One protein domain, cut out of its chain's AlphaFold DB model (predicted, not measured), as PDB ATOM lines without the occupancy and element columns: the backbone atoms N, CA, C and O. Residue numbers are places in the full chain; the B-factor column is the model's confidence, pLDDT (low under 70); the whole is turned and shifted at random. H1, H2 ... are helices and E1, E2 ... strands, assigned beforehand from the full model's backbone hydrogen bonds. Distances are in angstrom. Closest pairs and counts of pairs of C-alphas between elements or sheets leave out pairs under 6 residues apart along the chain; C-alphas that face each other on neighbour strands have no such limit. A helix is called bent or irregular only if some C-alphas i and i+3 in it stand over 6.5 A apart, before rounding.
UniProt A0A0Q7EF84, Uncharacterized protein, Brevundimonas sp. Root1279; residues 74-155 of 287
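AT A GLANCE: This is residues 74 to 155 of the 287 residues of an uncharacterized protein of Brevundimonas sp. Root1279 (UniProt A0A0Q7EF84). Two small two-stranded sheets, E1 with E4 and E2 with E3, follow each other as a bent wall, and a helical hairpin of H1 and H2, side by side, packs along one side of it: H1 mainly on E2, the last part of H2 on E1. Short H3 sits by E1 at the end of the printed part. The printed part has 82 residues, with E1, E2, E3, E4, H1, H2 and H3 in chain order; both sheets are antiparallel and the class is mixed, helices and strands. It is compact, with a radius of gyration of the C-alphas of 12.9 A and spans of 39 by 28 by 20 A.

IN THESE COORDINATES: E1, residues 76 to 81, begins at C-alpha 76 (158.833, 154.938, 165.200) and is 16.5 A long. E2 is residues 88 to 92, E3 95 to 99, and E4 101 to 106, 15.5 A. H1, residues 118 to 130, measures 18.1 A, and H2, residues 136 to 150, 21.1 A. H3, residues 152 to 155, ends at C-alpha 155 (156.856, 148.626, 163.909); it is neither bent nor irregular, but only just: C-alphas 152 and 155 are 6.3 A apart.

HOW THE PARTS SIT: E1 and E4 are antiparallel at 153 degrees, with N 78 and O 104 within hydrogen-bond range at 2.9 A. E2 and E3 form a hairpin, with N 90 and O 97 at 2.8 A. E3 runs on into E4 at 100 degrees. The closest C-alphas of E2 and H1, Trp 88 and Ala 123, are 5.1 A apart; those of E1 and H2, Thr 78 and Ile 149, 6.8 A; those of E1 and H3, Phe 77 and Pro 152, 6.1 A. H1 and H2 touch, with the C-alphas of Ala 128 and Met 142 closest at 5.9 A, at a shallow tilt of 12 degrees, opposite ways. E3 and H2 are apart. In H1 and H2 every O i to N i+4 pair is within hydrogen-bond range; H3 is too short for one.

THE WHOLE: The C-alphas farthest apart, Leu 108 and Gly 133, are 39.6 A apart. The printed part has no cut; the link from E4 to H1, 11 residues, is long. Mean pLDDT of the printed part is 83.5; residues 93, 114 and 131 to 134 are under 70.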
ATOM      1  N   LEU A  74     155.076 155.092 170.491       94.19
ATOM      2  CA  LEU A  74     156.042 154.599 171.475       94.19
ATOM      3  C   LEU A  74     157.455 154.661 170.910       94.19
ATOM      4  O   LEU A  74     158.356 155.188 171.555       94.19
ATOM      5  N   LEU A  75     157.609 154.143 169.694       92.69
ATOM      6  CA  LEU A  75     158.844 154.162 168.935       92.69
ATOM      7  C   LEU A  75     158.489 154.054 167.455       92.69
ATOM      8  O   LEU A  75     157.782 153.129 167.058       92.69
ATOM      9  N   GLN A  76     158.982 154.979 166.646       91.56
ATOM     10  CA  GLN A  76     158.833 154.938 165.200       91.56
ATOM     11  C   GLN A  76     160.108 155.470 164.543       91.56
ATOM     12  O   GLN A  76     160.602 156.532 164.917       91.56
ATOM     13  N   PHE A  77     160.622 154.749 163.549       89.75
ATOM     14  CA  PHE A  77     161.680 155.255 162.681       89.75
ATOM     15  C   PHE A  77     161.048 155.980 161.504       89.75
ATOM     16  O   PHE A  77     160.092 155.495 160.904       89.75
ATOM     17  N   THR A  78     161.559 157.159 161.184       88.25
ATOM     18  CA  THR A  78     161.051 157.975 160.081       88.25
ATOM     19  C   THR A  78     162.216 158.522 159.284       88.25
ATOM     20  O   THR A  78     163.188 159.015 159.857       88.25
ATOM     21  N   ALA A  79     162.135 158.400 157.963       89.31
ATOM     22  CA  ALA A  79     163.148 158.901 157.053       89.31
ATOM     23  C   ALA A  79     162.666 160.213 156.431       89.31
ATOM     24  O   ALA A  79     161.574 160.271 155.867       89.31
ATOM     25  N   TYR A  80     163.486 161.256 156.531       87.44
ATOM     26  CA  TYR A  80     163.198 162.568 155.957       87.44
ATOM     27  C   TYR A  80     164.338 163.004 155.050       87.44
ATOM     28  O   TYR A  80     165.507 162.787 155.378       87.44
ATOM     29  N   ARG A  81     164.008 163.665 153.939       89.12
ATOM     30  CA  ARG A  81     165.005 164.317 153.089       89.12
ATOM     31  C   ARG A  81     165.769 165.387 153.856       89.12
ATOM     32  O   ARG A  81     165.183 166.165 154.607       89.12
ATOM     33  N   THR A  82     167.078 165.418 153.648       86.50
ATOM     34  CA  THR A  82     167.982 166.383 154.293       86.50
ATOM     35  C   THR A  82     168.544 167.417 153.332       86.50
ATOM     36  O   THR A  82     169.060 168.434 153.782       86.50
ATOM     37  N   SER A  83     168.485 167.151 152.030       82.44
ATOM     38  CA  SER A  83     168.983 168.028 150.973       82.44
ATOM     39  C   SER A  83     168.125 167.879 149.716       82.44
ATOM     40  O   SER A  83     167.319 166.952 149.606       82.44
ATOM     41  N   ASP A  84     168.328 168.789 148.765       82.88
ATOM     42  CA  ASP A  84     167.718 168.719 147.430       82.88
ATOM     43  C   ASP A  84     168.342 167.619 146.552       82.88
ATOM     44  O   ASP A  84     167.829 167.297 145.480       82.88
ATOM     45  N   GLU A  85     169.447 167.018 147.000       85.50
ATOM     46  CA  GLU A  85     170.060 165.882 146.322       85.50
ATOM     47  C   GLU A  85     169.132 164.660 146.358       85.50
ATOM     48  O   GLU A  85     168.373 164.426 147.304       85.50
ATOM     49  N   ALA A  86     169.190 163.848 145.301       88.19
ATOM     50  CA  ALA A  86     168.445 162.601 145.258       88.19
ATOM     51  C   ALA A  86     168.932 161.659 146.379       88.19
ATOM     52  O   ALA A  86     170.142 161.442 146.487       88.19
ATOM     53  N   PRO A  87     168.022 161.084 147.190       92.69
ATOM     54  CA  PRO A  87     168.361 160.035 148.137       92.69
ATOM     55  C   PRO A  87     169.119 158.910 147.445       92.69
ATOM     56  O   PRO A  87     168.729 158.458 146.367       92.69
ATOM     57  N   TRP A  88     170.190 158.447 148.069       88.94
ATOM     58  CA  TRP A  88     170.962 157.321 147.570       88.94
ATOM     59  C   TRP A  88     171.379 156.425 148.727       88.94
ATOM     60  O   TRP A  88     171.638 156.889 149.837       88.94
ATOM     61  N   VAL A  89     171.448 155.129 148.443       87.94
ATOM     62  CA  VAL A  89     171.957 154.100 149.346       87.94
ATOM     63  C   VAL A  89     172.956 153.275 148.546       87.94
ATOM     64  O   VAL A  89     172.689 152.904 147.404       87.94
ATOM     65  N   ARG A  90     174.137 153.042 149.112       83.06
ATOM     66  CA  ARG A  90     175.197 152.223 148.519       83.06
ATOM     67  C   ARG A  90     175.678 151.226 149.553       83.06
ATOM     68  O   ARG A  90     175.986 151.612 150.676       83.06
ATOM     69  N   SER A  91     175.787 149.970 149.158       73.62
ATOM     70  CA  SER A  91     176.464 148.964 149.966       73.62
ATOM     71  C   SER A  91     177.937 148.932 149.609       73.62
ATOM     72  O   SER A  91     178.315 149.011 148.441       73.62
ATOM     73  N   THR A  92     178.765 148.805 150.627       72.00
ATOM     74  CA  THR A  92     180.171 148.431 150.526       72.00
ATOM     75  C   THR A  92     180.354 147.126 151.303       72.00
ATOM     76  O   THR A  92     179.531 146.853 152.177       72.00
ATOM     77  N   PRO A  93     181.413 146.338 151.050       69.06
ATOM     78  CA  PRO A  93     181.650 145.093 151.788       69.06
ATOM     79  C   PRO A  93     181.747 145.257 153.315       69.06
ATOM     80  O   PRO A  93     181.578 144.293 154.045       69.06
ATOM     81  N   GLU A  94     182.044 146.465 153.807       70.06
ATOM     82  CA  GLU A  94     182.238 146.735 155.239       70.06
ATOM     83  C   GLU A  94     181.095 147.551 155.867       70.06
ATOM     84  O   GLU A  94     180.986 147.636 157.090       70.06
ATOM     85  N   SER A  95     180.261 148.213 155.056       70.06
ATOM     86  CA  SER A  95     179.222 149.128 155.548       70.06
ATOM     87  C   SER A  95     178.206 149.510 154.476       70.06
ATOM     88  O   SER A  95     178.472 149.430 153.279       70.06
ATOM     89  N   TRP A  96     177.063 150.040 154.891       74.19
ATOM     90  CA  TRP A  96     176.160 150.757 154.000       74.19
ATOM     91  C   TRP A  96     176.332 152.263 154.197       74.19
ATOM     92  O   TRP A  96     176.434 152.768 155.316       74.19
ATOM     93  N   LEU A  97     176.359 152.990 153.086       83.81
ATOM     94  CA  LEU A  97     176.406 154.441 153.047       83.81
ATOM     95  C   LEU A  97     175.083 154.952 152.493       83.81
ATOM     96  O   LEU A  97     174.584 154.449 151.488       83.81
ATOM     97  N   ALA A  98     174.531 155.973 153.132       87.50
ATOM     98  CA  ALA A  98     173.318 156.632 152.680       87.50
ATOM     99  C   ALA A  98     173.508 158.148 152.680       87.50
ATOM    100  O   ALA A  98     174.190 158.698 153.549       87.50
ATOM    101  N   GLY A  99     172.889 158.821 151.714       90.50
ATOM    102  CA  GLY A  99     172.914 160.275 151.591       90.50
ATOM    103  C   GLY A  99     171.604 160.820 151.033       90.50
ATOM    104  O   GLY A  99     170.778 160.080 150.503       90.50
ATOM    105  N   GLY A 100     171.386 162.123 151.205       89.56
ATOM    106  CA  GLY A 100     170.151 162.807 150.796       89.56
ATOM    107  C   GLY A 100     168.965 162.636 151.756       89.56
ATOM    108  O   GLY A 100     167.937 163.293 151.588       89.56
ATOM    109  N   PHE A 101     169.091 161.807 152.798       91.12
ATOM    110  CA  PHE A 101     168.080 161.654 153.844       91.12
ATOM    111  C   PHE A 101     168.688 161.326 155.211       91.12
ATOM    112  O   PHE A 101     169.834 160.890 155.324       91.12
ATOM    113  N   ARG A 102     167.893 161.510 156.268       89.00
ATOM    114  CA  ARG A 102     168.208 161.096 157.637       89.00
ATOM    115  C   ARG A 102     167.070 160.252 158.185       89.00
ATOM    116  O   ARG A 102     165.908 160.644 158.105       89.00
ATOM    117  N   ILE A 103     167.428 159.125 158.791       88.50
ATOM    118  CA  ILE A 103     166.515 158.339 159.616       88.50
ATOM    119  C   ILE A 103     166.558 158.916 161.028       88.50
ATOM    120  O   ILE A 103     167.628 159.082 161.613       88.50
ATOM    121  N   THR A 104     165.393 159.248 161.562       88.94
ATOM    122  CA  THR A 104     165.238 159.753 162.923       88.94
ATOM    123  C   THR A 104     164.307 158.849 163.714       88.94
ATOM    124  O   THR A 104     163.372 158.250 163.173       88.94
ATOM    125  N   THR A 105     164.583 158.759 165.009       90.56
ATOM    126  CA  THR A 105     163.769 158.012 165.960       90.56
ATOM    127  C   THR A 105     162.801 158.966 166.642       90.56
ATOM    128  O   THR A 105     163.224 159.920 167.291       90.56
ATOM    129  N   VAL A 106     161.511 158.677 166.526       91.00
ATOM    130  CA  VAL A 106     160.420 159.406 167.173       91.00
ATOM    131  C   VAL A 106     159.907 158.541 168.324       91.00
ATOM    132  O   VAL A 106     159.490 157.403 168.099       91.00
ATOM    133  N   ALA A 107     159.951 159.049 169.558       93.81
ATOM    134  CA  ALA A 107     159.547 158.307 170.755       93.81
ATOM    135  C   ALA A 107     158.733 159.186 171.711       93.81
ATOM    136  O   ALA A 107     159.172 160.267 172.094       93.81
ATOM    137  N   LEU A 108     157.553 158.705 172.113       95.38
ATOM    138  CA  LEU A 108     156.534 159.474 172.843       95.38
ATOM    139  C   LEU A 108     156.162 160.796 172.162       95.38
ATOM    140  O   LEU A 108     155.913 161.807 172.817       95.38
ATOM    141  N   GLU A 109     156.119 160.783 170.834       94.19
ATOM    142  CA  GLU A 109     155.813 161.952 170.013       94.19
ATOM    143  C   GLU A 109     154.849 161.585 168.890       94.19
ATOM    144  O   GLU A 109     154.743 160.422 168.479       94.19
ATOM    145  N   ARG A 110     154.132 162.593 168.384       92.06
ATOM    146  CA  ARG A 110     153.362 162.464 167.151       92.06
ATOM    147  C   ARG A 110     154.297 162.766 165.972       92.06
ATOM    148  O   ARG A 110     154.762 163.898 165.869       92.06
ATOM    149  N   PRO A 111     154.563 161.805 165.073       87.50
ATOM    150  CA  PRO A 111     155.411 162.044 163.909       87.50
ATOM    151  C   PRO A 111     154.793 163.124 163.010       87.50
ATOM    152  O   PRO A 111     153.623 163.019 162.633       87.50
ATOM    153  N   LEU A 112     155.582 164.147 162.663       76.12
ATOM    154  CA  LEU A 112     155.144 165.276 161.828       76.12
ATOM    155  C   LEU A 112     154.786 164.827 160.404       76.12
ATOM    156  O   LEU A 112     153.746 165.217 159.887       76.12
ATOM    157  N   ASN A 113     155.602 163.943 159.820       72.12
ATOM    158  CA  ASN A 113     155.351 163.277 158.544       72.12
ATOM    159  C   ASN A 113     155.526 161.769 158.734       72.12
ATOM    160  O   ASN A 113     156.594 161.308 159.132       72.12
ATOM    161  N   SER A 114     154.458 161.006 158.493       69.44
ATOM    162  CA  SER A 114     154.489 159.532 158.534       69.44
ATOM    163  C   SER A 114     154.466 158.903 157.144       69.44
ATOM    164  O   SER A 114     154.622 157.693 157.032       69.44
ATOM    165  N   THR A 115     154.244 159.707 156.104       82.19
ATOM    166  CA  THR A 115     154.222 159.236 154.724       82.19
ATOM    167  C   THR A 115     155.661 158.994 154.266       82.19
ATOM    168  O   THR A 115     156.460 159.932 154.328       82.19
ATOM    169  N   PRO A 116     156.004 157.777 153.820       84.25
ATOM    170  CA  PRO A 116     157.321 157.492 153.263       84.25
ATOM    171  C   PRO A 116     157.602 158.376 152.044       84.25
ATOM    172  O   PRO A 116     156.723 158.551 151.199       84.25
ATOM    173  N   ASP A 117     158.821 158.908 151.918       88.00
ATOM    174  CA  ASP A 117     159.250 159.577 150.684       88.00
ATOM    175  C   ASP A 117     159.519 158.506 149.605       88.00
ATOM    176  O   ASP A 117     160.399 157.657 149.804       88.00
ATOM    177  N   PRO A 118     158.812 158.534 148.456       90.12
ATOM    178  CA  PRO A 118     159.010 157.561 147.384       90.12
ATOM    179  C   PRO A 118     160.448 157.506 146.861       90.12
ATOM    180  O   PRO A 118     160.902 156.443 146.446       90.12
ATOM    181  N   ALA A 119     161.183 158.621 146.890       90.88
ATOM    182  CA  ALA A 119     162.573 158.656 146.445       90.88
ATOM    183  C   ALA A 119     163.506 157.931 147.425       90.88
ATOM    184  O   ALA A 119     164.457 157.284 146.994       90.88
ATOM    185  N   ILE A 120     163.220 158.001 148.730       90.06
ATOM    186  CA  ILE A 120     163.966 157.238 149.739       90.06
ATOM    187  C   ILE A 120     163.679 155.747 149.552       90.06
ATOM    188  O   ILE A 120     164.616 154.958 149.482       90.06
ATOM    189  N   LEU A 121     162.408 155.361 149.394       89.06
ATOM    190  CA  LEU A 121     162.033 153.968 149.120       89.06
ATOM    191  C   LEU A 121     162.726 153.420 147.866       89.06
ATOM    192  O   LEU A 121     163.342 152.357 147.920       89.06
ATOM    193  N   ALA A 122     162.705 154.185 146.772       89.69
ATOM    194  CA  ALA A 122     163.363 153.810 145.526       89.69
ATOM    195  C   ALA A 122     164.883 153.639 145.687       89.69
ATOM    196  O   ALA A 122     165.462 152.755 145.053       89.69
ATOM    197  N   ALA A 123     165.529 154.439 146.542       89.00
ATOM    198  CA  ALA A 123     166.954 154.302 146.836       89.00
ATOM    199  C   ALA A 123     167.271 152.982 147.559       89.00
ATOM    200  O   ALA A 123     168.239 152.313 147.198       89.00
ATOM    201  N   PHE A 124     166.439 152.569 148.524       86.44
ATOM    202  CA  PHE A 124     166.572 151.258 149.176       86.44
ATOM    203  C   PHE A 124     166.306 150.102 148.204       86.44
ATOM    204  O   PHE A 124     167.064 149.134 148.194       86.44
ATOM    205  N   ASP A 125     165.305 150.222 147.327       84.38
ATOM    206  CA  ASP A 125     165.029 149.209 146.296       84.38
ATOM    207  C   ASP A 125     166.166 149.073 145.285       84.38
ATOM    208  O   ASP A 125     166.499 147.978 144.828       84.38
ATOM    209  N   GLN A 126     166.755 150.200 144.886       84.38
ATOM    210  CA  GLN A 126     167.902 150.206 143.993       84.38
ATOM    211  C   GLN A 126     169.114 149.555 144.659       84.38
ATOM    212  O   GLN A 126     169.752 148.715 144.027       84.38
ATOM    213  N   ALA A 127     169.401 149.887 145.919       82.12
ATOM    214  CA  ALA A 127     170.495 149.274 146.666       82.12
ATOM    215  C   ALA A 127     170.294 147.762 146.835       82.12
ATOM    216  O   ALA A 127     171.227 147.000 146.599       82.12
ATOM    217  N   ALA A 128     169.072 147.316 147.146       76.25
ATOM    218  CA  ALA A 128     168.749 145.896 147.260       76.25
ATOM    219  C   ALA A 128     168.980 145.129 145.943       76.25
ATOM    220  O   ALA A 128     169.515 144.024 145.970       76.25
ATOM    221  N   ARG A 129     168.634 145.727 144.791       77.69
ATOM    222  CA  ARG A 129     168.878 145.141 143.456       77.69
ATOM    223  C   ARG A 129     170.345 145.175 143.033       77.69
ATOM    224  O   ARG A 129     170.818 144.260 142.380       77.69
ATOM    225  N   GLN A 130     171.079 146.231 143.377       74.44
ATOM    226  CA  GLN A 130     172.504 146.341 143.039       74.44
ATOM    227  C   GLN A 130     173.385 145.420 143.901       74.44
ATOM    228  O   GLN A 130     174.490 145.077 143.492       74.44
ATOM    229  N   ASN A 131     172.870 144.975 145.049       66.00
ATOM    230  CA  ASN A 131     173.504 144.034 145.972       66.00
ATOM    231  C   ASN A 131     173.295 142.548 145.620       66.00
ATOM    232  O   ASN A 131     173.392 141.687 146.492       66.00
ATOM    233  N   GLU A 132     173.040 142.198 144.358       59.50
ATOM    234  CA  GLU A 132     172.880 140.792 143.948       59.50
ATOM    235  C   GLU A 132     174.105 139.909 144.282       59.50
ATOM    236  O   GLU A 132     173.939 138.714 144.516       59.50
ATOM    237  N   GLY A 133     175.309 140.486 144.400       58.25
ATOM    238  CA  GLY A 133     176.534 139.796 144.837       58.25
ATOM    239  C   GLY A 133     176.914 139.962 146.318       58.25
ATOM    240  O   GLY A 133     178.007 139.544 146.688       58.25
ATOM    241  N   ALA A 134     176.076 140.607 147.136       66.81
ATOM    242  CA  ALA A 134     176.324 140.792 148.568       66.81
ATOM    243  C   ALA A 134     175.941 139.541 149.377       66.81
ATOM    244  O   ALA A 134     175.139 138.718 148.920       66.81
ATOM    245  N   ASP A 135     176.489 139.427 150.589       74.94
ATOM    246  CA  ASP A 135     176.143 138.364 151.533       74.94
ATOM    247  C   ASP A 135     174.628 138.353 151.812       74.94
ATOM    248  O   ASP A 135     173.958 139.391 151.784       74.94
ATOM    249  N   GLU A 136     174.058 137.177 152.104       77.88
ATOM    250  CA  GLU A 136     172.610 137.040 152.351       77.88
ATOM    251  C   GLU A 136     172.129 137.946 153.498       77.88
ATOM    252  O   GLU A 136     171.028 138.495 153.442       77.88
ATOM    253  N   LEU A 137     172.994 138.175 154.492       77.56
ATOM    254  CA  LEU A 137     172.750 139.104 155.594       77.56
ATOM    255  C   LEU A 137     172.474 140.531 155.102       77.56
ATOM    256  O   LEU A 137     171.509 141.152 155.550       77.56
ATOM    257  N   ASP A 138     173.269 141.043 154.164       76.25
ATOM    258  CA  ASP A 138     173.116 142.406 153.644       76.25
ATOM    259  C   ASP A 138     171.822 142.559 152.848       76.25
ATOM    260  O   ASP A 138     171.113 143.566 152.974       76.25
ATOM    261  N   ARG A 139     171.478 141.544 152.046       77.50
ATOM    262  CA  ARG A 139     170.217 141.525 151.293       77.50
ATOM    263  C   ARG A 139     169.020 141.584 152.232       77.50
ATOM    264  O   ARG A 139     168.096 142.367 152.003       77.50
ATOM    265  N   GLU A 140     169.046 140.793 153.295       78.56
ATOM    266  CA  GLU A 140     167.948 140.721 154.250       78.56
ATOM    267  C   GLU A 140     167.821 141.996 155.099       78.56
ATOM    268  O   GLU A 140     166.721 142.525 155.284       78.56
ATOM    269  N   VAL A 141     168.944 142.578 155.534       80.19
ATOM    270  CA  VAL A 141     168.943 143.880 156.218       80.19
ATOM    271  C   VAL A 141     168.312 144.962 155.334       80.19
ATOM    272  O   VAL A 141     167.499 145.749 155.828       80.19
ATOM    273  N   MET A 142     168.606 144.983 154.029       79.56
ATOM    274  CA  MET A 142     167.997 145.941 153.096       79.56
ATOM    275  C   MET A 142     166.487 145.727 152.929       79.56
ATOM    276  O   MET A 142     165.738 146.707 152.948       79.56
ATOM    277  N   ARG A 143     166.015 144.474 152.831       80.19
ATOM    278  CA  ARG A 143     164.571 144.154 152.786       80.19
ATOM    279  C   ARG A 143     163.851 144.612 154.056       80.19
ATOM    280  O   ARG A 143     162.783 145.229 153.983       80.19
ATOM    281  N   MET A 144     164.449 144.361 155.219       82.00
ATOM    282  CA  MET A 144     163.916 144.804 156.507       82.00
ATOM    283  C   MET A 144     163.851 146.336 156.585       82.00
ATOM    284  O   MET A 144     162.814 146.882 156.965       82.00
ATOM    285  N   MET A 145     164.915 147.045 156.190       83.06
ATOM    286  CA  MET A 145     164.925 148.514 156.170       83.06
ATOM    287  C   MET A 145     163.881 149.080 155.204       83.06
ATOM    288  O   MET A 145     163.149 149.995 155.583       83.06
ATOM    289  N   HIS A 146     163.754 148.509 154.003       83.88
ATOM    290  CA  HIS A 146     162.706 148.889 153.056       83.88
ATOM    291  C   HIS A 146     161.315 148.744 153.687       83.88
ATOM    292  O   HIS A 146     160.530 149.689 153.667       83.88
ATOM    293  N   THR A 147     161.042 147.608 154.333       84.56
ATOM    294  CA  THR A 147     159.755 147.339 154.995       84.56
ATOM    295  C   THR A 147     159.458 148.346 156.110       84.56
ATOM    296  O   THR A 147     158.344 148.867 156.198       84.56
ATOM    297  N   ILE A 148     160.454 148.662 156.946       85.00
ATOM    298  CA  ILE A 148     160.317 149.635 158.042       85.00
ATOM    299  C   ILE A 148     160.055 151.046 157.502       85.00
ATOM    300  O   ILE A 148     159.269 151.790 158.086       85.00
ATOM    301  N   ILE A 149     160.698 151.427 156.395       87.19
ATOM    302  CA  ILE A 149     160.514 152.747 155.781       87.19
ATOM    303  C   ILE A 149     159.177 152.828 155.042       87.19
ATOM    304  O   ILE A 149     158.558 153.888 155.053       87.19
ATOM    305  N   GLN A 150     158.722 151.734 154.428       88.94
ATOM    306  CA  GLN A 150     157.469 151.665 153.675       88.94
ATOM    307  C   GLN A 150     156.240 151.762 154.582       88.94
ATOM    308  O   GLN A 150     155.271 152.435 154.227       88.94
ATOM    309  N   ASP A 151     156.272 151.130 155.754       88.81
ATOM    310  CA  ASP A 151     155.234 151.294 156.773       88.81
ATOM    311  C   ASP A 151     155.854 151.598 158.145       88.81
ATOM    312  O   ASP A 151     155.970 150.713 159.003       88.81
ATOM    313  N   PRO A 152     156.190 152.877 158.402       85.75
ATOM    314  CA  PRO A 152     156.751 153.307 159.681       85.75
ATOM    315  C   PRO A 152     155.854 152.953 160.873       85.75
ATOM    316  O   PRO A 152     156.321 152.772 161.998       85.75
ATOM    317  N   SER A 153     154.541 152.852 160.648       88.88
ATOM    318  CA  SER A 153     153.566 152.639 161.712       88.88
ATOM    319  C   SER A 153     153.486 151.182 162.174       88.88
ATOM    320  O   SER A 153     153.144 150.942 163.341       88.88
ATOM    321  N   LYS A 154     153.853 150.231 161.303       89.88
ATOM    322  CA  LYS A 154     153.822 148.787 161.574       89.88
ATOM    323  C   LYS A 154     154.686 148.421 162.772       89.88
ATOM    324  O   LYS A 154     154.189 147.798 163.708       89.88
ATOM    325  N   LEU A 155     155.936 148.890 162.799       89.50
ATOM    326  CA  LEU A 155     156.856 148.626 163.909       89.50
ATOM    327  C   LEU A 155     156.290 149.135 165.240       89.50
ATOM    328  O   LEU A 155     156.317 148.425 166.244       89.50
TER     329      LEU A 155